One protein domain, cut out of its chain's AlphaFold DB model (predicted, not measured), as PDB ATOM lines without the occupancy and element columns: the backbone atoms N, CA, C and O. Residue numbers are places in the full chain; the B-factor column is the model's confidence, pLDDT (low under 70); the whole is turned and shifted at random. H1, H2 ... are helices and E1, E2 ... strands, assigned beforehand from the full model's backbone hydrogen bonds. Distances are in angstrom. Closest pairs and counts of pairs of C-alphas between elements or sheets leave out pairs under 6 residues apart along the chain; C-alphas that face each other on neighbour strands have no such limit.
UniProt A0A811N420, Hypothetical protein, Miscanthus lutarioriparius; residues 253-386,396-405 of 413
ATOM      1  N   PRO A 253      46.147 -35.932  26.787       87.88
ATOM      2  CA  PRO A 253      45.752 -34.527  26.809       87.88
ATOM      3  C   PRO A 253      46.545 -33.680  27.809       87.88
ATOM      4  O   PRO A 253      46.930 -32.562  27.470       87.88
ATOM      5  N   ALA A 254      46.868 -34.217  28.992       87.75
ATOM      6  CA  ALA A 254      47.590 -33.498  30.044       87.75
ATOM      7  C   ALA A 254      49.057 -33.200  29.689       87.75
ATOM      8  O   ALA A 254      49.671 -32.284  30.239       87.75
ATOM      9  N   THR A 255      49.645 -33.971  28.770       87.75
ATOM     10  CA  THR A 255      51.035 -33.775  28.318       87.75
ATOM     11  C   THR A 255      51.132 -33.051  26.980       87.75
ATOM     12  O   THR A 255      52.163 -32.447  26.676       87.75
ATOM     13  N   VAL A 256      50.072 -33.134  26.176       90.50
ATOM     14  CA  VAL A 256      50.022 -32.652  24.794       90.50
ATOM     15  C   VAL A 256      49.442 -31.237  24.714       90.50
ATOM     16  O   VAL A 256      49.898 -30.444  23.882       90.50
ATOM     17  N   PHE A 257      48.497 -30.901  25.596       91.75
ATOM     18  CA  PHE A 257      47.895 -29.577  25.711       91.75
ATOM     19  C   PHE A 257      48.393 -28.865  26.968       91.75
ATOM     20  O   PHE A 257      48.401 -29.421  28.062       91.75
ATOM     21  N   ALA A 258      48.792 -27.601  26.829       87.69
ATOM     22  CA  ALA A 258      49.089 -26.778  27.996       87.69
ATOM     23  C   ALA A 258      47.798 -26.478  28.786       87.69
ATOM     24  O   ALA A 258      46.762 -26.230  28.164       87.69
ATOM     25  N   PRO A 259      47.829 -26.404  30.128       87.19
ATOM     26  CA  PRO A 259      46.684 -25.920  30.891       87.19
ATOM     27  C   PRO A 259      46.246 -24.513  30.443       87.19
ATOM     28  O   PRO A 259      47.103 -23.672  30.162       87.19
ATOM     29  N   PRO A 260      44.933 -24.216  30.371       91.00
ATOM     30  CA  PRO A 260      43.793 -25.060  30.757       91.00
ATOM     31  C   PRO A 260      43.235 -25.940  29.615       91.00
ATOM     32  O   PRO A 260      42.116 -26.445  29.712       91.00
ATOM     33  N   TYR A 261      43.939 -26.042  28.485       91.50
ATOM     34  CA  TYR A 261      43.423 -26.675  27.268       91.50
ATOM     35  C   TYR A 261      43.347 -28.198  27.367       91.50
ATOM     36  O   TYR A 261      42.497 -28.793  26.714       91.50
ATOM     37  N   ASP A 262      44.159 -28.802  28.228       89.38
ATOM     38  CA  ASP A 262      44.030 -30.194  28.663       89.38
ATOM     39  C   ASP A 262      42.606 -30.502  29.154       89.38
ATOM     40  O   ASP A 262      41.974 -31.433  28.663       89.38
ATOM     41  N   THR A 263      42.057 -29.648  30.022       88.44
ATOM     42  CA  THR A 263      40.699 -29.786  30.569       88.44
ATOM     43  C   THR A 263      39.642 -29.366  29.549       88.44
ATOM     44  O   THR A 263      38.641 -30.051  29.367       88.44
ATOM     45  N   VAL A 264      39.849 -28.240  28.857       89.12
ATOM     46  CA  VAL A 264      38.871 -27.706  27.888       89.12
ATOM     47  C   VAL A 264      38.668 -28.649  26.692       89.12
ATOM     48  O   VAL A 264      37.583 -28.670  26.102       89.12
ATOM     49  N   SER A 265      39.682 -29.448  26.345       88.12
ATOM     50  CA  SER A 265      39.622 -30.417  25.250       88.12
ATOM     51  C   SER A 265      38.423 -31.365  25.371       88.12
ATOM     52  O   SER A 265      37.756 -31.593  24.366       88.12
ATOM     53  N   ALA A 266      38.085 -31.822  26.579       82.50
ATOM     54  CA  ALA A 266      36.994 -32.768  26.822       82.50
ATOM     55  C   ALA A 266      35.590 -32.148  26.676       82.50
ATOM     56  O   ALA A 266      34.610 -32.860  26.478       82.50
ATOM     57  N   PHE A 267      35.472 -30.818  26.762       79.38
ATOM     58  CA  PHE A 267      34.183 -30.108  26.718       79.38
ATOM     59  C   PHE A 267      33.890 -29.457  25.363       79.38
ATOM     60  O   PHE A 267      32.777 -28.990  25.119       79.38
ATOM     61  N   THR A 268      34.884 -29.397  24.476       84.38
ATOM     62  CA  THR A 268      34.722 -28.829  23.135       84.38
ATOM     63  C   THR A 268      34.346 -29.932  22.153       84.38
ATOM     64  O   THR A 268      35.185 -30.692  21.689       84.38
ATOM     65  N   SER A 269      33.056 -30.023  21.841       73.81
ATOM     66  CA  SER A 269      32.474 -31.088  21.010       73.81
ATOM     67  C   SER A 269      32.731 -30.928  19.510       73.81
ATOM     68  O   SER A 269      32.743 -31.918  18.783       73.81
ATOM     69  N   ALA A 270      32.917 -29.700  19.017       88.56
ATOM     70  CA  ALA A 270      33.261 -29.459  17.619       88.56
ATOM     71  C   ALA A 270      34.741 -29.121  17.503       88.56
ATOM     72  O   ALA A 270      35.186 -28.080  17.994       88.56
ATOM     73  N   LYS A 271      35.486 -29.984  16.816       93.38
ATOM     74  CA  LYS A 271      36.899 -29.780  16.529       93.38
ATOM     75  C   LYS A 271      37.146 -29.915  15.033       93.38
ATOM     76  O   LYS A 271      36.524 -30.739  14.372       93.38
ATOM     77  N   ASN A 272      38.042 -29.089  14.506       95.56
ATOM     78  CA  ASN A 272      38.455 -29.124  13.110       95.56
ATOM     79  C   ASN A 272      39.974 -29.018  12.976       95.56
ATOM     80  O   ASN A 272      40.630 -28.386  13.806       95.56
ATOM     81  N   LEU A 273      40.527 -29.597  11.910       96.25
ATOM     82  CA  LEU A 273      41.935 -29.441  11.535       96.25
ATOM     83  C   LEU A 273      42.076 -28.467  10.370       96.25
ATOM     84  O   LEU A 273      41.267 -28.469   9.447       96.25
ATOM     85  N   VAL A 274      43.135 -27.656  10.380       95.69
ATOM     86  CA  VAL A 274      43.444 -26.736   9.277       95.69
ATOM     87  C   VAL A 274      44.947 -26.641   9.062       95.69
ATOM     88  O   VAL A 274      45.713 -26.505  10.017       95.69
ATOM     89  N   PHE A 275      45.373 -26.649   7.801       93.75
ATOM     90  CA  PHE A 275      46.735 -26.277   7.427       93.75
ATOM     91  C   PHE A 275      46.793 -24.796   7.051       93.75
ATOM     92  O   PHE A 275      46.034 -24.324   6.204       93.75
ATOM     93  N   CYS A 276      47.722 -24.062   7.662       93.44
ATOM     94  CA  CYS A 276      47.966 -22.651   7.371       93.44
ATOM     95  C   CYS A 276      49.469 -22.346   7.438       93.44
ATOM     96  O   CYS A 276      50.138 -22.686   8.416       93.44
ATOM     97  N   LYS A 277      50.030 -21.750   6.374       89.25
ATOM     98  CA  LYS A 277      51.478 -21.469   6.224       89.25
ATOM     99  C   LYS A 277      52.389 -22.654   6.593       89.25
ATOM    100  O   LYS A 277      53.370 -22.496   7.318       89.25
ATOM    101  N   GLY A 278      52.031 -23.869   6.175       88.88
ATOM    102  CA  GLY A 278      52.796 -25.083   6.493       88.88
ATOM    103  C   GLY A 278      52.742 -25.533   7.962       88.88
ATOM    104  O   GLY A 278      53.427 -26.487   8.326       88.88
ATOM    105  N   ASN A 279      51.932 -24.887   8.802       93.12
ATOM    106  CA  ASN A 279      51.661 -25.303  10.174       93.12
ATOM    107  C   ASN A 279      50.286 -25.971  10.258       93.12
ATOM    108  O   ASN A 279      49.382 -25.653   9.484       93.12
ATOM    109  N   LEU A 280      50.145 -26.888  11.212       95.38
ATOM    110  CA  LEU A 280      48.892 -27.569  11.508       95.38
ATOM    111  C   LEU A 280      48.220 -26.905  12.712       95.38
ATOM    112  O   LEU A 280      48.879 -26.638  13.720       95.38
ATOM    113  N   TYR A 281      46.919 -26.663  12.596       97.56
ATOM    114  CA  TYR A 281      46.097 -26.054  13.631       97.56
ATOM    115  C   TYR A 281      44.900 -26.936  13.963       97.56
ATOM    116  O   TYR A 281      44.315 -27.550  13.070       97.56
ATOM    117  N   GLN A 282      44.534 -26.950  15.240       97.19
ATOM    118  CA  GLN A 282      43.247 -27.431  15.721       97.19
ATOM    119  C   GLN A 282      42.365 -26.234  16.071       97.19
ATOM    120  O   GLN A 282      42.818 -25.283  16.709       97.19
ATOM    121  N   ILE A 283      41.109 -26.299  15.647       97.06
ATOM    122  CA  ILE A 283      40.083 -25.289  15.882       97.06
ATOM    123  C   ILE A 283      39.001 -25.939  16.721       97.06
ATOM    124  O   ILE A 283      38.325 -26.846  16.247       97.06
ATOM    125  N   TRP A 284      38.860 -25.514  17.969       95.25
ATOM    126  CA  TRP A 284      37.880 -26.066  18.898       95.25
ATOM    127  C   TRP A 284      36.771 -25.061  19.120       95.25
ATOM    128  O   TRP A 284      37.042 -23.892  19.381       95.25
ATOM    129  N   ARG A 285      35.526 -25.516  19.053       91.88
ATOM    130  CA  ARG A 285      34.348 -24.690  19.282       91.88
ATOM    131  C   ARG A 285      33.487 -25.302  20.374       91.88
ATOM    132  O   ARG A 285      33.133 -26.480  20.318       91.88
ATOM    133  N   ASN A 286      33.088 -24.470  21.331       88.56
ATOM    134  CA  ASN A 286      32.039 -24.834  22.273       88.56
ATOM    135  C   ASN A 286      30.671 -24.723  21.584       88.56
ATOM    136  O   ASN A 286      30.203 -23.621  21.303       88.56
ATOM    137  N   THR A 287      30.029 -25.855  21.289       83.81
ATOM    138  CA  THR A 287      28.704 -25.869  20.642       83.81
ATOM    139  C   THR A 287      27.542 -25.921  21.628       83.81
ATOM    140  O   THR A 287      26.393 -25.984  21.192       83.81
ATOM    141  N   SER A 288      27.831 -25.980  22.928       79.81
ATOM    142  CA  SER A 288      26.837 -26.062  23.997       79.81
ATOM    143  C   SER A 288      26.547 -24.666  24.564       79.81
ATOM    144  O   SER A 288      26.746 -23.655  23.895       79.81
ATOM    145  N   CYS A 289      26.053 -24.587  25.796       80.31
ATOM    146  CA  CYS A 289      25.933 -23.334  26.532       80.31
ATOM    147  C   CYS A 289      27.296 -22.815  27.027       80.31
ATOM    148  O   CYS A 289      28.326 -23.483  26.932       80.31
ATOM    149  N   THR A 290      27.298 -21.604  27.585       88.25
ATOM    150  CA  THR A 290      28.438 -21.098  28.354       88.25
ATOM    151  C   THR A 290      28.655 -21.971  29.590       88.25
ATOM    152  O   THR A 290      27.761 -22.090  30.427       88.25
ATOM    153  N   VAL A 291      29.844 -22.560  29.717       86.50
ATOM    154  CA  VAL A 291      30.200 -23.481  30.808       86.50
ATOM    155  C   VAL A 291      31.373 -22.917  31.597       86.50
ATOM    156  O   VAL A 291      32.325 -22.407  31.018       86.50
ATOM    157  N   THR A 292      31.332 -23.036  32.925       89.75
ATOM    158  CA  THR A 292      32.473 -22.716  33.794       89.75
ATOM    159  C   THR A 292      33.123 -23.995  34.301       89.75
ATOM    160  O   THR A 292      32.536 -24.727  35.091       89.75
ATOM    161  N   LEU A 293      34.338 -24.260  33.828       88.00
ATOM    162  CA  LEU A 293      35.128 -25.440  34.160       88.00
ATOM    163  C   LEU A 293      35.970 -25.178  35.407       88.00
ATOM    164  O   LEU A 293      36.589 -24.121  35.508       88.00
ATOM    165  N   GLN A 294      36.026 -26.142  36.327       87.81
ATOM    166  CA  GLN A 294      36.996 -26.131  37.425       87.81
ATOM    167  C   GLN A 294      38.310 -26.731  36.928       87.81
ATOM    168  O   GLN A 294      38.309 -27.809  36.335       87.81
ATOM    169  N   LEU A 295      39.422 -26.038  37.159       87.56
ATOM    170  CA  LEU A 295      40.739 -26.502  36.732       87.56
ATOM    171  C   LEU A 295      41.361 -27.415  37.803       87.56
ATOM    172  O   LEU A 295      41.268 -27.086  38.989       87.56
ATOM    173  N   PRO A 296      42.056 -28.507  37.424       80.62
ATOM    174  CA  PRO A 296      42.682 -29.426  38.383       80.62
ATOM    175  C   PRO A 296      43.689 -28.757  39.330       80.62
ATOM    176  O   PRO A 296      43.795 -29.131  40.494       80.62
ATOM    177  N   ALA A 297      44.402 -27.731  38.853       79.75
ATOM    178  CA  ALA A 297      45.362 -26.953  39.641       79.75
ATOM    179  C   ALA A 297      44.713 -25.853  40.514       79.75
ATOM    180  O   ALA A 297      45.420 -25.052  41.125       79.75
ATOM    181  N   GLY A 298      43.378 -25.801  40.565       81.44
ATOM    182  CA  GLY A 298      42.605 -24.725  41.180       81.44
ATOM    183  C   GLY A 298      42.295 -23.585  40.203       81.44
ATOM    184  O   GLY A 298      43.043 -23.308  39.266       81.44
ATOM    185  N   GLY A 299      41.163 -22.913  40.423       86.62
ATOM    186  CA  GLY A 299      40.664 -21.841  39.557       86.62
ATOM    187  C   GLY A 299      39.585 -22.297  38.572       86.62
ATOM    188  O   GLY A 299      39.206 -23.467  38.527       86.62
ATOM    189  N   GLN A 300      39.057 -21.342  37.806       88.38
ATOM    190  CA  GLN A 300      37.920 -21.554  36.912       88.38
ATOM    191  C   GLN A 300      38.191 -21.013  35.511       88.38
ATOM    192  O   GLN A 300      38.795 -19.952  35.353       88.38
ATOM    193  N   ARG A 301      37.686 -21.711  34.491       90.88
ATOM    194  CA  ARG A 301      37.677 -21.256  33.097       90.88
ATOM    195  C   ARG A 301      36.252 -21.259  32.559       90.88
ATOM    196  O   ARG A 301      35.681 -22.311  32.301       90.88
ATOM    197  N   CYS A 302      35.693 -20.068  32.366       90.44
ATOM    198  CA  CYS A 302      34.404 -19.887  31.702       90.44
ATOM    199  C   CYS A 302      34.595 -19.895  30.189       90.44
ATOM    200  O   CYS A 302      35.261 -18.993  29.701       90.44
ATOM    201  N   VAL A 303      34.059 -20.888  29.478       89.62
ATOM    202  CA  VAL A 303      34.078 -21.006  28.014       89.62
ATOM    203  C   VAL A 303      32.704 -20.617  27.475       89.62
ATOM    204  O   VAL A 303      31.709 -21.273  27.793       89.62
ATOM    205  N   ALA A 304      32.628 -19.554  26.677       89.44
ATOM    206  CA  ALA A 304      31.355 -19.050  26.161       89.44
ATOM    207  C   ALA A 304      30.772 -19.951  25.056       89.44
ATOM    208  O   ALA A 304      31.501 -20.668  24.369       89.44
ATOM    209  N   GLU A 305      29.448 -19.919  24.869       87.56
ATOM    210  CA  GLU A 305      28.800 -20.544  23.704       87.56
ATOM    211  C   GLU A 305      29.382 -19.964  22.403       87.56
ATOM    212  O   GLU A 305      29.482 -18.749  22.232       87.56
ATOM    213  N   ASN A 306      29.760 -20.845  21.474       87.62
ATOM    214  CA  ASN A 306      30.464 -20.524  20.232       87.62
ATOM    215  C   ASN A 306      31.805 -19.798  20.413       87.62
ATOM    216  O   ASN A 306      32.291 -19.213  19.447       87.62
ATOM    217  N   GLU A 307      32.425 -19.828  21.595       91.19
ATOM    218  CA  GLU A 307      33.832 -19.449  21.715       91.19
ATOM    219  C   GLU A 307      34.685 -20.415  20.884       91.19
ATOM    220  O   GLU A 307      34.466 -21.633  20.924       91.19
ATOM    221  N   ILE A 308      35.639 -19.865  20.127       94.06
ATOM    222  CA  ILE A 308      36.607 -20.645  19.362       94.06
ATOM    223  C   ILE A 308      37.986 -20.528  19.999       94.06
ATOM    224  O   ILE A 308      38.462 -19.443  20.329       94.06
ATOM    225  N   LEU A 309      38.641 -21.675  20.142       95.25
ATOM    226  CA  LEU A 309      40.012 -21.803  20.603       95.25
ATOM    227  C   LEU A 309      40.849 -22.351  19.456       95.25
ATOM    228  O   LEU A 309      40.491 -23.350  18.833       95.25
ATOM    229  N   VAL A 310      41.969 -21.694  19.178       97.00
ATOM    230  CA  VAL A 310      42.877 -22.076  18.097       97.00
ATOM    231  C   VAL A 310      44.183 -22.549  18.706       97.00
ATOM    232  O   VAL A 310      44.840 -21.798  19.425       97.00
ATOM    233  N   LEU A 311      44.570 -23.785  18.409       97.19
ATOM    234  CA  LEU A 311      45.812 -24.385  18.874       97.19
ATOM    235  C   LEU A 311      46.725 -24.672  17.691       97.19
ATOM    236  O   LEU A 311      46.298 -25.255  16.698       97.19
ATOM    237  N   ARG A 312      47.997 -24.294  17.804       95.94
ATOM    238  CA  ARG A 312      49.030 -24.584  16.807       95.94
ATOM    239  C   ARG A 312      49.865 -25.775  17.247       95.94
ATOM    240  O   ARG A 312      50.339 -25.816  18.381       95.94
ATOM    241  N   TYR A 313      50.109 -26.695  16.322       94.94
ATOM    242  CA  TYR A 313      51.004 -27.820  16.540       94.94
ATOM    243  C   TYR A 313      52.476 -27.400  16.466       94.94
ATOM    244  O   TYR A 313      52.911 -26.777  15.493       94.94
ATOM    245  N   TYR A 314      53.263 -27.816  17.457       91.62
ATOM    246  CA  TYR A 314      54.709 -27.627  17.499       91.62
ATOM    247  C   TYR A 314      55.430 -28.983  17.562       91.62
ATOM    248  O   TYR A 314      55.499 -29.597  18.628       91.62
ATOM    249  N   PRO A 315      56.072 -29.435  16.468       86.94
ATOM    250  CA  PRO A 315      56.719 -30.751  16.385       86.94
ATOM    251  C   PRO A 315      58.101 -30.807  17.077       86.94
ATOM    252  O   PRO A 315      58.999 -31.486  16.590       86.94
ATOM    253  N   ARG A 316      58.332 -30.016  18.142       79.44
ATOM    254  CA  ARG A 316      59.661 -29.625  18.674       79.44
ATOM    255  C   ARG A 316      60.703 -30.763  18.620       79.44
ATOM    256  O   ARG A 316      60.591 -31.750  19.322       79.44
ATOM    257  N   ARG A 317      61.802 -30.579  17.869       58.34
ATOM    258  CA  ARG A 317      62.865 -31.599  17.673       58.34
ATOM    259  C   ARG A 317      63.721 -31.929  18.919       58.34
ATOM    260  O   ARG A 317      64.573 -32.805  18.841       58.34
ATOM    261  N   ARG A 318      63.549 -31.212  20.042       61.12
ATOM    262  CA  ARG A 318      64.293 -31.406  21.316       61.12
ATOM    263  C   ARG A 318      63.409 -31.459  22.576       61.12
ATOM    264  O   ARG A 318      63.927 -31.651  23.669       61.12
ATOM    265  N   ARG A 319      62.095 -31.249  22.451       68.69
ATOM    266  CA  ARG A 319      61.096 -31.357  23.535       68.69
ATOM    267  C   ARG A 319      59.990 -32.302  23.069       68.69
ATOM    268  O   ARG A 319      59.961 -32.657  21.898       68.69
ATOM    269  N   ARG A 320      59.074 -32.694  23.956       81.25
ATOM    270  CA  ARG A 320      57.856 -33.391  23.523       81.25
ATOM    271  C   ARG A 320      57.063 -32.491  22.553       81.25
ATOM    272  O   ARG A 320      57.018 -31.276  22.793       81.25
ATOM    273  N   PRO A 321      56.502 -33.039  21.458       88.25
ATOM    274  CA  PRO A 321      55.555 -32.309  20.626       88.25
ATOM    275  C   PRO A 321      54.364 -31.835  21.459       88.25
ATOM    276  O   PRO A 321      53.971 -32.520  22.401       88.25
ATOM    277  N   CYS A 322      53.800 -30.680  21.126       90.75
ATOM    278  CA  CYS A 322      52.662 -30.132  21.860       90.75
ATOM    279  C   CYS A 322      51.780 -29.259  20.970       90.75
ATOM    280  O   CYS A 322      52.160 -28.887  19.853       90.75
ATOM    281  N   TRP A 323      50.619 -28.911  21.509       94.12
ATOM    282  CA  TRP A 323      49.701 -27.941  20.942       94.12
ATOM    283  C   TRP A 323      49.592 -26.750  21.888       94.12
ATOM    284  O   TRP A 323      49.162 -26.898  23.031       94.12
ATOM    285  N   ASP A 324      49.959 -25.568  21.395       93.31
ATOM    286  CA  ASP A 324      49.885 -24.333  22.178       93.31
ATOM    287  C   ASP A 324      48.824 -23.413  21.560       93.31
ATOM    288  O   ASP A 324      48.757 -23.252  20.336       93.31
ATOM    289  N   ALA A 325      47.993 -22.799  22.402       95.12
ATOM    290  CA  ALA A 325      46.981 -21.864  21.938       95.12
ATOM    291  C   ALA A 325      47.602 -20.598  21.340       95.12
ATOM    292  O   ALA A 325      48.595 -20.065  21.841       95.12
ATOM    293  N   VAL A 326      46.985 -20.097  20.276       95.81
ATOM    294  CA  VAL A 326      47.398 -18.881  19.578       95.81
ATOM    295  C   VAL A 326      46.230 -17.910  19.479       95.81
ATOM    296  O   VAL A 326      45.073 -18.310  19.382       95.81
ATOM    297  N   LYS A 327      46.546 -16.614  19.510       94.12
ATOM    298  CA  LYS A 327      45.566 -15.523  19.380       94.12
ATOM    299  C   LYS A 327      45.654 -14.791  18.042       94.12
ATOM    300  O   LYS A 327      44.829 -13.932  17.756       94.12
ATOM    301  N   ASP A 328      46.674 -15.118  17.256       94.31
ATOM    302  CA  ASP A 328      46.966 -14.456  15.999       94.31
ATOM    303  C   ASP A 328      47.314 -15.483  14.919       94.31
ATOM    304  O   ASP A 328      48.172 -16.356  15.102       94.31
ATOM    305  N   LEU A 329      46.615 -15.369  13.796       94.94
ATOM    306  CA  LEU A 329      46.805 -16.142  12.573       94.94
ATOM    307  C   LEU A 329      47.706 -15.413  11.559       94.94
ATOM    308  O   LEU A 329      47.936 -15.917  10.460       94.94
ATOM    309  N   GLY A 330      48.227 -14.234  11.905       92.75
ATOM    310  CA  GLY A 330      49.147 -13.455  11.082       92.75
ATOM    311  C   GLY A 330      48.490 -12.959   9.798       92.75
ATOM    312  O   GLY A 330      49.039 -13.172   8.715       92.75
ATOM    313  N   GLY A 331      47.289 -12.386   9.929       91.06
ATOM    314  CA  GLY A 331      46.468 -11.865   8.829       91.06
ATOM    315  C   GLY A 331      45.685 -12.920   8.036       91.06
ATOM    316  O   GLY A 331      44.994 -12.574   7.082       91.06
ATOM    317  N   TYR A 332      45.759 -14.199   8.420       93.38
ATOM    318  CA  TYR A 332      45.015 -15.276   7.763       93.38
ATOM    319  C   TYR A 332      43.635 -15.474   8.377       93.38
ATOM    320  O   TYR A 332      43.417 -15.229   9.564       93.38
ATOM    321  N   SER A 333      42.734 -15.992   7.557       91.00
ATOM    322  CA  SER A 333      41.399 -16.426   7.931       91.00
ATOM    323  C   SER A 333      41.249 -17.910   7.635       91.00
ATOM    324  O   SER A 333      41.739 -18.397   6.614       91.00
ATOM    325  N   LEU A 334      40.587 -18.638   8.529       94.25
ATOM    326  CA  LEU A 334      40.402 -20.085   8.416       94.25
ATOM    327  C   LEU A 334      38.937 -20.407   8.143       94.25
ATOM    328  O   LEU A 334      38.065 -19.847   8.796       94.25
ATOM    329  N   PHE A 335      38.668 -21.338   7.234       92.00
ATOM    330  CA  PHE A 335      37.325 -21.799   6.890       92.00
ATOM    331  C   PHE A 335      37.194 -23.287   7.196       92.00
ATOM    332  O   PHE A 335      37.826 -24.125   6.542       92.00
ATOM    333  N   VAL A 336      36.375 -23.606   8.195       92.12
ATOM    334  CA  VAL A 336      36.203 -24.956   8.748       92.12
ATOM    335  C   VAL A 336      34.760 -25.447   8.645       92.12
ATOM    336  O   VAL A 336      33.824 -24.659   8.488       92.12
ATOM    337  N   GLY A 337      34.581 -26.765   8.759       87.06
ATOM    338  CA  GLY A 337      33.289 -27.439   8.666       87.06
ATOM    339  C   GLY A 337      33.351 -28.643   7.728       87.06
ATOM    340  O   GLY A 337      34.318 -29.402   7.734       87.06
ATOM    341  N   ARG A 338      32.307 -28.820   6.907       80.25
ATOM    342  CA  ARG A 338      32.209 -29.938   5.948       80.25
ATOM    343  C   ARG A 338      33.192 -29.831   4.780       80.25
ATOM    344  O   ARG A 338      33.494 -30.837   4.159       80.25
ATOM    345  N   ASN A 339      33.729 -28.650   4.490       86.44
ATOM    346  CA  ASN A 339      34.763 -28.475   3.471       86.44
ATOM    347  C   ASN A 339      36.093 -29.105   3.902       86.44
ATOM    348  O   ASN A 339      36.409 -29.179   5.093       86.44
ATOM    349  N   ASN A 340      36.928 -29.477   2.935       90.38
ATOM    350  CA  ASN A 340      38.355 -29.601   3.193       90.38
ATOM    351  C   ASN A 340      38.850 -28.225   3.662       90.38
ATOM    352  O   ASN A 340      38.625 -27.227   2.972       90.38
ATOM    353  N   ALA A 341      39.401 -28.146   4.874       91.25
ATOM    354  CA  ALA A 341      39.607 -26.866   5.536       91.25
ATOM    355  C   ALA A 341      40.568 -25.967   4.750       91.25
ATOM    356  O   ALA A 341      41.595 -26.428   4.249       91.25
ATOM    357  N   VAL A 342      40.243 -24.677   4.666       88.69
ATOM    358  CA  VAL A 342      40.996 -23.701   3.868       88.69
ATOM    359  C   VAL A 342      41.552 -22.615   4.774       88.69
ATOM    360  O   VAL A 342      40.889 -22.181   5.716       88.69
ATOM    361  N   SER A 343      42.763 -22.155   4.472       90.56
ATOM    362  CA  SER A 343      43.297 -20.904   5.003       90.56
ATOM    363  C   SER A 343      43.510 -19.911   3.865       90.56
ATOM    364  O   SER A 343      43.922 -20.298   2.774       90.56
ATOM    365  N   MET A 344      43.205 -18.639   4.109       87.12
ATOM    366  CA  MET A 344      43.311 -17.567   3.119       87.12
ATOM    367  C   MET A 344      43.933 -16.336   3.767       87.12
ATOM    368  O   MET A 344      43.574 -15.993   4.892       87.12
ATOM    369  N   TYR A 345      44.870 -15.683   3.082       89.50
ATOM    370  CA  TYR A 345      45.381 -14.396   3.541       89.50
ATOM    371  C   TYR A 345      44.350 -13.310   3.235       89.50
ATOM    372  O   TYR A 345      43.826 -13.263   2.126       89.50
ATOM    373  N   ALA A 346      44.015 -12.486   4.226       82.50
ATOM    374  CA  ALA A 346      42.921 -11.530   4.086       82.50
ATOM    375  C   ALA A 346      43.303 -10.263   3.318       82.50
ATOM    376  O   ALA A 346      42.447  -9.635   2.698       82.50
ATOM    377  N   GLU A 347      44.575  -9.869   3.359       85.88
ATOM    378  CA  GLU A 347      45.033  -8.673   2.659       85.88
ATOM    379  C   GLU A 347      44.841  -8.835   1.147       85.88
ATOM    380  O   GLU A 347      45.199  -9.858   0.565       85.88
ATOM    381  N   GLY A 348      44.245  -7.827   0.510       75.12
ATOM    382  CA  GLY A 348      43.930  -7.872  -0.918       75.12
ATOM    383  C   GLY A 348      42.691  -8.699  -1.277       75.12
ATOM    384  O   GLY A 348      42.320  -8.710  -2.447       75.12
ATOM    385  N   VAL A 349      42.015  -9.331  -0.307       73.06
ATOM    386  CA  VAL A 349      40.732 -10.019  -0.512       73.06
ATOM    387  C   VAL A 349      39.594  -9.138   0.015       73.06
ATOM    388  O   VAL A 349      39.411  -9.015   1.229       73.06
ATOM    389  N   PRO A 350      38.801  -8.513  -0.873       68.81
ATOM    390  CA  PRO A 350      37.764  -7.578  -0.467       68.81
ATOM    391  C   PRO A 350      36.759  -8.175   0.537       68.81
ATOM    392  O   PRO A 350      36.160  -9.228   0.318       68.81
ATOM    393  N   GLY A 351      36.600  -7.487   1.669       71.44
ATOM    394  CA  GLY A 351      35.706  -7.828   2.780       71.44
ATOM    395  C   GLY A 351      36.146  -9.001   3.668       71.44
ATOM    396  O   GLY A 351      35.585  -9.167   4.754       71.44
ATOM    397  N   LEU A 352      37.173  -9.773   3.287       80.44
ATOM    398  CA  LEU A 352      37.728 -10.820   4.148       80.44
ATOM    399  C   LEU A 352      38.437 -10.198   5.346       80.44
ATOM    400  O   LEU A 352      39.292  -9.327   5.214       80.44
ATOM    401  N   ARG A 353      38.065 -10.657   6.540       84.31
ATOM    402  CA  ARG A 353      38.660 -10.188   7.787       84.31
ATOM    403  C   ARG A 353      39.801 -11.112   8.163       84.31
ATOM    404  O   ARG A 353      39.568 -12.305   8.360       84.31
ATOM    405  N   GLY A 354      41.009 -10.566   8.274       89.00
ATOM    406  CA  GLY A 354      42.160 -11.297   8.796       89.00
ATOM    407  C   GLY A 354      41.949 -11.709  10.249       89.00
ATOM    408  O   GLY A 354      41.085 -11.172  10.941       89.00
ATOM    409  N   ASN A 355      42.732 -12.685  10.698       95.38
ATOM    410  CA  ASN A 355      42.684 -13.208  12.062       95.38
ATOM    411  C   ASN A 355      41.275 -13.661  12.495       95.38
ATOM    412  O   ASN A 355      40.813 -13.382  13.600       95.38
ATOM    413  N   CYS A 356      40.563 -14.344  11.595       93.75
ATOM    414  CA  CYS A 356      39.194 -14.804  11.823       93.75
ATOM    415  C   CYS A 356      39.033 -16.295  11.518       93.75
ATOM    416  O   CYS A 356      39.715 -16.855  10.657       93.75
ATOM    417  N   VAL A 357      38.075 -16.931  12.188       94.81
ATOM    418  CA  VAL A 357      37.655 -18.307  11.911       94.81
ATOM    419  C   VAL A 357      36.208 -18.301  11.441       94.81
ATOM    420  O   VAL A 357      35.324 -17.791  12.123       94.81
ATOM    421  N   TYR A 358      35.968 -18.888  10.279       91.88
ATOM    422  CA  TYR A 358      34.674 -19.006   9.632       91.88
ATOM    423  C   TYR A 358      34.199 -20.457   9.699       91.88
ATOM    424  O   TYR A 358      34.923 -21.378   9.317       91.88
ATOM    425  N   TRP A 359      32.972 -20.675  10.160       88.75
ATOM    426  CA  TRP A 359      32.332 -21.991  10.169       88.75
ATOM    427  C   TRP A 359      30.874 -21.871   9.762       88.75
ATOM    428  O   TRP A 359      30.297 -20.786   9.718       88.75
ATOM    429  N   ILE A 360      30.273 -23.014   9.476       80.69
ATOM    430  CA  ILE A 360      28.849 -23.114   9.193       80.69
ATOM    431  C   ILE A 360      28.205 -23.846  10.357       80.69
ATOM    432  O   ILE A 360      28.614 -24.955  10.704       80.69
ATOM    433  N   GLY A 361      27.219 -23.211  10.983       70.12
ATOM    434  CA  GLY A 361      26.419 -23.819  12.036       70.12
ATOM    435  C   GLY A 361      26.049 -22.867  13.172       70.12
ATOM    436  O   GLY A 361      26.729 -21.885  13.455       70.12
ATOM    437  N   GLY A 362      24.975 -23.223  13.868       56.66
ATOM    438  CA  GLY A 362      24.394 -22.547  15.027       56.66
ATOM    439  C   GLY A 362      23.177 -23.345  15.507       56.66
ATOM    440  O   GLY A 362      22.835 -24.354  14.890       56.66
ATOM    441  N   ARG A 363      22.502 -22.930  16.592       49.34
ATOM    442  CA  ARG A 363      21.254 -23.580  17.050       49.34
ATOM    443  C   ARG A 363      20.205 -23.584  15.927       49.34
ATOM    444  O   ARG A 363      19.555 -22.565  15.699       49.34
ATOM    445  N   GLY A 364      20.077 -24.712  15.224       51.47
ATOM    446  CA  GLY A 364      19.080 -24.948  14.173       51.47
ATOM    447  C   GLY A 364      19.248 -24.118  12.899       51.47
ATOM    448  O   GLY A 364      18.295 -23.993  12.138       51.47
ATOM    449  N   ARG A 365      20.418 -23.509  12.672       56.66
ATOM    450  CA  ARG A 365      20.664 -22.656  11.505       56.66
ATOM    451  C   ARG A 365      21.931 -23.109  10.800       56.66
ATOM    452  O   ARG A 365      23.027 -22.974  11.342       56.66
ATOM    453  N   ASP A 366      21.767 -23.607   9.582       69.38
ATOM    454  CA  ASP A 366      22.822 -23.720   8.579       69.38
ATOM    455  C   ASP A 366      23.239 -22.302   8.156       69.38
ATOM    456  O   ASP A 366      22.910 -21.808   7.084       69.38
ATOM    457  N   GLN A 367      23.867 -21.573   9.069       75.94
ATOM    458  CA  GLN A 367      24.241 -20.179   8.888       75.94
ATOM    459  C   GLN A 367      25.757 -20.073   8.939       75.94
ATOM    460  O   GLN A 367      26.397 -20.639   9.830       75.94
ATOM    461  N   GLY A 368      26.329 -19.342   7.983       80.44
ATOM    462  CA  GLY A 368      27.725 -18.935   8.045       80.44
ATOM    463  C   GLY A 368      27.957 -18.015   9.241       80.44
ATOM    464  O   GLY A 368      27.227 -17.044   9.446       80.44
ATOM    465  N   MET A 369      28.980 -18.318  10.021       85.44
ATOM    466  CA  MET A 369      29.385 -17.579  11.206       85.44
ATOM    467  C   MET A 369      30.864 -17.213  11.103       85.44
ATOM    468  O   MET A 369      31.650 -17.925  10.476       85.44
ATOM    469  N   VAL A 370      31.235 -16.116  11.756       89.00
ATOM    470  CA  VAL A 370      32.614 -15.656  11.885       89.00
ATOM    471  C   VAL A 370      32.944 -15.396  13.348       89.00
ATOM    472  O   VAL A 370      32.172 -14.766  14.075       89.00
ATOM    473  N   PHE A 371      34.103 -15.886  13.769       92.69
ATOM    474  CA  PHE A 371      34.703 -15.652  15.068       92.69
ATOM    475  C   PHE A 371      35.915 -14.786  14.832       92.69
ATOM    476  O   PHE A 371      36.842 -15.149  14.105       92.69
ATOM    477  N   ASP A 372      35.861 -13.623  15.440       92.81
ATOM    478  CA  ASP A 372      36.924 -12.649  15.413       92.81
ATOM    479  C   ASP A 372      37.857 -12.936  16.594       92.81
ATOM    480  O   ASP A 372      37.441 -12.842  17.753       92.81
ATOM    481  N   MET A 373      39.101 -13.318  16.292       94.25
ATOM    482  CA  MET A 373      40.084 -13.717  17.303       94.25
ATOM    483  C   MET A 373      40.532 -12.546  18.188       94.25
ATOM    484  O   MET A 373      40.977 -12.778  19.312       94.25
ATOM    485  N   GLU A 374      40.421 -11.302  17.711       92.88
ATOM    486  CA  GLU A 374      40.808 -10.107  18.467       92.88
ATOM    487  C   GLU A 374      39.751  -9.753  19.512       92.88
ATOM    488  O   GLU A 374      40.061  -9.529  20.681       92.88
ATOM    489  N   SER A 375      38.483  -9.735  19.098       91.50
ATOM    490  CA  SER A 375      37.356  -9.433  19.984       91.50
ATOM    491  C   SER A 375      36.900 -10.634  20.818       91.50
ATOM    492  O   SER A 375      36.213 -10.449  21.823       91.50
ATOM    493  N   GLY A 376      37.237 -11.858  20.399       91.25
ATOM    494  CA  GLY A 376      36.761 -13.099  21.009       91.25
ATOM    495  C   GLY A 376      35.258 -13.327  20.827       91.25
ATOM    496  O   GLY A 376      34.630 -13.980  21.662       91.25
ATOM    497  N   ARG A 377      34.647 -12.749  19.782       89.31
ATOM    498  CA  ARG A 377      33.194 -12.791  19.563       89.31
ATOM    499  C   ARG A 377      32.820 -13.509  18.276       89.31
ATOM    500  O   ARG A 377      33.376 -13.258  17.209       89.31
ATOM    501  N   SER A 378      31.782 -14.328  18.396       89.06
ATOM    502  CA  SER A 378      31.088 -14.974  17.286       89.06
ATOM    503  C   SER A 378      29.932 -14.109  16.797       89.06
ATOM    504  O   SER A 378      29.099 -13.668  17.589       89.06
ATOM    505  N   THR A 379      29.853 -13.888  15.489       85.94
ATOM    506  CA  THR A 379      28.749 -13.173  14.837       85.94
ATOM    507  C   THR A 379      28.332 -13.902  13.562       85.94
ATOM    508  O   THR A 379      29.170 -14.557  12.940       85.94
ATOM    509  N   PRO A 380      27.059 -13.828  13.149       80.38
ATOM    510  CA  PRO A 380      26.673 -14.299  11.829       80.38
ATOM    511  C   PRO A 380      27.455 -13.565  10.744       80.38
ATOM    512  O   PRO A 380      27.599 -12.341  10.802       80.38
ATOM    513  N   CYS A 381      27.908 -14.296   9.726       75.88
ATOM    514  CA  CYS A 381      28.297 -13.669   8.473       75.88
ATOM    515  C   CYS A 381      27.081 -12.874   7.990       75.88
ATOM    516  O   CYS A 381      25.973 -13.412   7.962       75.88
ATOM    517  N   GLY A 382      27.255 -11.586   7.689       59.19
ATOM    518  CA  GLY A 382      26.156 -10.741   7.230       59.19
ATOM    519  C   GLY A 382      25.616 -11.262   5.902       59.19
ATOM    520  O   GLY A 382      26.114 -10.884   4.851       59.19
ATOM    521  N   ALA A 383      24.630 -12.153   5.962       46.31
ATOM    522  CA  ALA A 383      23.808 -12.519   4.825       46.31
ATOM    523  C   ALA A 383      22.911 -11.319   4.476       46.31
ATOM    524  O   ALA A 383      22.626 -10.498   5.362       46.31
ATOM    525  N   PRO A 384      22.432 -11.197   3.226       40.78
ATOM    526  CA  PRO A 384      21.341 -10.279   2.932       40.78
ATOM    527  C   PRO A 384      20.208 -10.529   3.935       40.78
ATOM    528  O   PRO A 384      19.964 -11.680   4.314       40.78
ATOM    529  N   GLN A 385      19.519  -9.471   4.379       39.44
ATOM    530  CA  GLN A 385      18.220  -9.651   5.031       39.44
ATOM    531  C   GLN A 385      17.417 -10.612   4.161       39.44
ATOM    532  O   GLN A 385      17.338 -10.387   2.956       39.44
ATOM    533  N   ALA A 386      16.925 -11.699   4.758       40.34
ATOM    534  CA  ALA A 386      16.221 -12.758   4.059       40.34
ATOM    535  C   ALA A 386      15.121 -12.155   3.173       40.34
ATOM    536  O   ALA A 386      14.035 -11.828   3.647       40.34
ATOM    537  N   SER A 396      19.617 -21.785   3.546       61.88
ATOM    538  CA  SER A 396      20.569 -22.626   4.292       61.88
ATOM    539  C   SER A 396      21.955 -22.579   3.627       61.88
ATOM    540  O   SER A 396      22.094 -22.716   2.414       61.88
ATOM    541  N   THR A 397      22.994 -22.350   4.427       67.31
ATOM    542  CA  THR A 397      24.405 -22.413   4.031       67.31
ATOM    543  C   THR A 397      24.913 -23.833   4.245       67.31
ATOM    544  O   THR A 397      25.085 -24.266   5.378       67.31
ATOM    545  N   ILE A 398      25.197 -24.559   3.167       69.50
ATOM    546  CA  ILE A 398      25.512 -25.995   3.251       69.50
ATOM    547  C   ILE A 398      27.015 -26.305   3.384       69.50
ATOM    548  O   ILE A 398      27.392 -27.259   4.068       69.50
ATOM    549  N   CYS A 399      27.884 -25.513   2.744       73.12
ATOM    550  CA  CYS A 399      29.342 -25.663   2.782       73.12
ATOM    551  C   CYS A 399      30.052 -24.381   2.309       73.12
ATOM    552  O   CYS A 399      29.431 -23.513   1.694       73.12
ATOM    553  N   TRP A 400      31.356 -24.277   2.576       80.94
ATOM    554  CA  TRP A 400      32.215 -23.269   1.953       80.94
ATOM    555  C   TRP A 400      32.677 -23.765   0.581       80.94
ATOM    556  O   TRP A 400      33.155 -24.895   0.464       80.94
ATOM    557  N   TYR A 401      32.558 -22.929  -0.446       76.12
ATOM    558  CA  TYR A 401      32.943 -23.259  -1.816       76.12
ATOM    559  C   TYR A 401      33.949 -22.232  -2.332       76.12
ATOM    560  O   TYR A 401      33.701 -21.030  -2.280       76.12
ATOM    561  N   PHE A 402      35.089 -22.710  -2.822       73.38
ATOM    562  CA  PHE A 402      36.199 -21.873  -3.273       73.38
ATOM    563  C   PHE A 402      36.637 -22.314  -4.663       73.38
ATOM    564  O   PHE A 402      36.954 -23.488  -4.855       73.38
ATOM    565  N   MET A 403      36.693 -21.379  -5.610       67.56
ATOM    566  CA  MET A 403      37.201 -21.648  -6.955       67.56
ATOM    567  C   MET A 403      38.722 -21.843  -6.939       67.56
ATOM    568  O   MET A 403      39.439 -21.171  -6.194       67.56
ATOM    569  N   SER A 404      39.218 -22.749  -7.782       55.84
ATOM    570  CA  SER A 404      40.641 -23.113  -7.853       55.84
ATOM    571  C   SER A 404      41.563 -21.934  -8.188       55.84
ATOM    572  O   SER A 404      42.651 -21.842  -7.620       55.84
ATOM    573  N   ASP A 405      41.108 -20.996  -9.022       50.09
ATOM    574  CA  ASP A 405      41.910 -19.843  -9.466       50.09
ATOM    575  C   ASP A 405      42.114 -18.791  -8.368       50.09
ATOM    576  O   ASP A 405      43.112 -18.072  -8.351       50.09
TER     577      ASP A 405
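What this domain is: This is residues 253 to 386 and 396 to 405 of the 413 residues of the protein "Hypothetical protein" of Miscanthus lutarioriparius (UniProt A0A811N420). Two sheets lie face to face as a sandwich with crossed strands: a five-stranded one, E8 E7 E9 E10 E11, and a strongly twisted four-stranded one, E1 E2 E5 E6. The short helix H2 packs on the four-stranded sheet, and the small hairpin E3 E4 packs on H2, away from the five-stranded sheet. The printed part has 144 residues with two named helices followed by eleven named strands, and under half of the residues are in named elements; the class is mostly strand. The five-stranded sheet is mixed, the other two antiparallel. The whole is compact, with a radius of gyration of the C-alphas of 15.8 A and spans of 47 by 37 by 24 A.

How they stand to each other: Start at edge strand E8, residues 342 to 345; beside it runs E7, residues 332 to 335, antiparallel, with N 333 and O 344 2.8 A apart. E9, residues 356 to 360, is parallel to E7 at 10 degrees, N 358 and O 334 being 2.7 A apart. E9, E10, residues 368 to 372, and E11, residues 377 to 380, form a meander, each strand the antiparallel neighbour of the one before; look at N 371 and O 357, 2.8 A, and N 370 and O 379, 2.8 A. The facing sheet runs E1, residues 270 to 276, E2, residues 279 to 285, E5, residues 308 to 314, and E6, residues 322 to 325; find N 283 and O 272, N 282 and O 311, and N 312 and O 324, each 2.8 A apart. The strands of the two sheets stand at 65 degrees; the closest C-alphas of E1 and E8 are those of Cys 276 and Ser 343, 5.5 A. H2, residues 261 to 267, is on the four-stranded sheet at a height of 9.2 A, only just over E5 alone, with 4 C-alphas falling on E5 and 2 on E2. E3, residues 291 to 294, and E4, residues 300 to 303, form a hairpin, with N 293 and O 301 2.8 A apart; E4 and H2 are near each other. H1, residues 253 to 256, only grazes the four-stranded sheet and touches H2, closest at the C-alphas of Pro 253 and Asp 262, 5.0 A. In H2, 1 of 3 O i to N i+4 pairs and 3 of 4 O i to N i+3 pairs are within hydrogen-bond range; H1 is too short for an i+4 pair.

Where its parts are: Find C-alpha 253 at (45.752, -34.527, 26.809), where H1 begins. E1, E2 and E5 measure 19.2 A, 19.6 A and 19.5 A; E9 measures 13.5 A and E10 13.4 A. E11 ends at C-alpha 380, (26.673, -14.299, 11.829).

The domain as a whole: The C-alphas farthest apart, those of Arg 318 and Ala 386, are 54.4 A apart. Residues 387 to 395 are cut out, with 10.8 A between C-alphas 386 and 396. No link between named elements is long. Confidence is under 70 at residues 317 to 319, 350, 362 to 366, 382 to 386, 396 to 398 and 403 to 405.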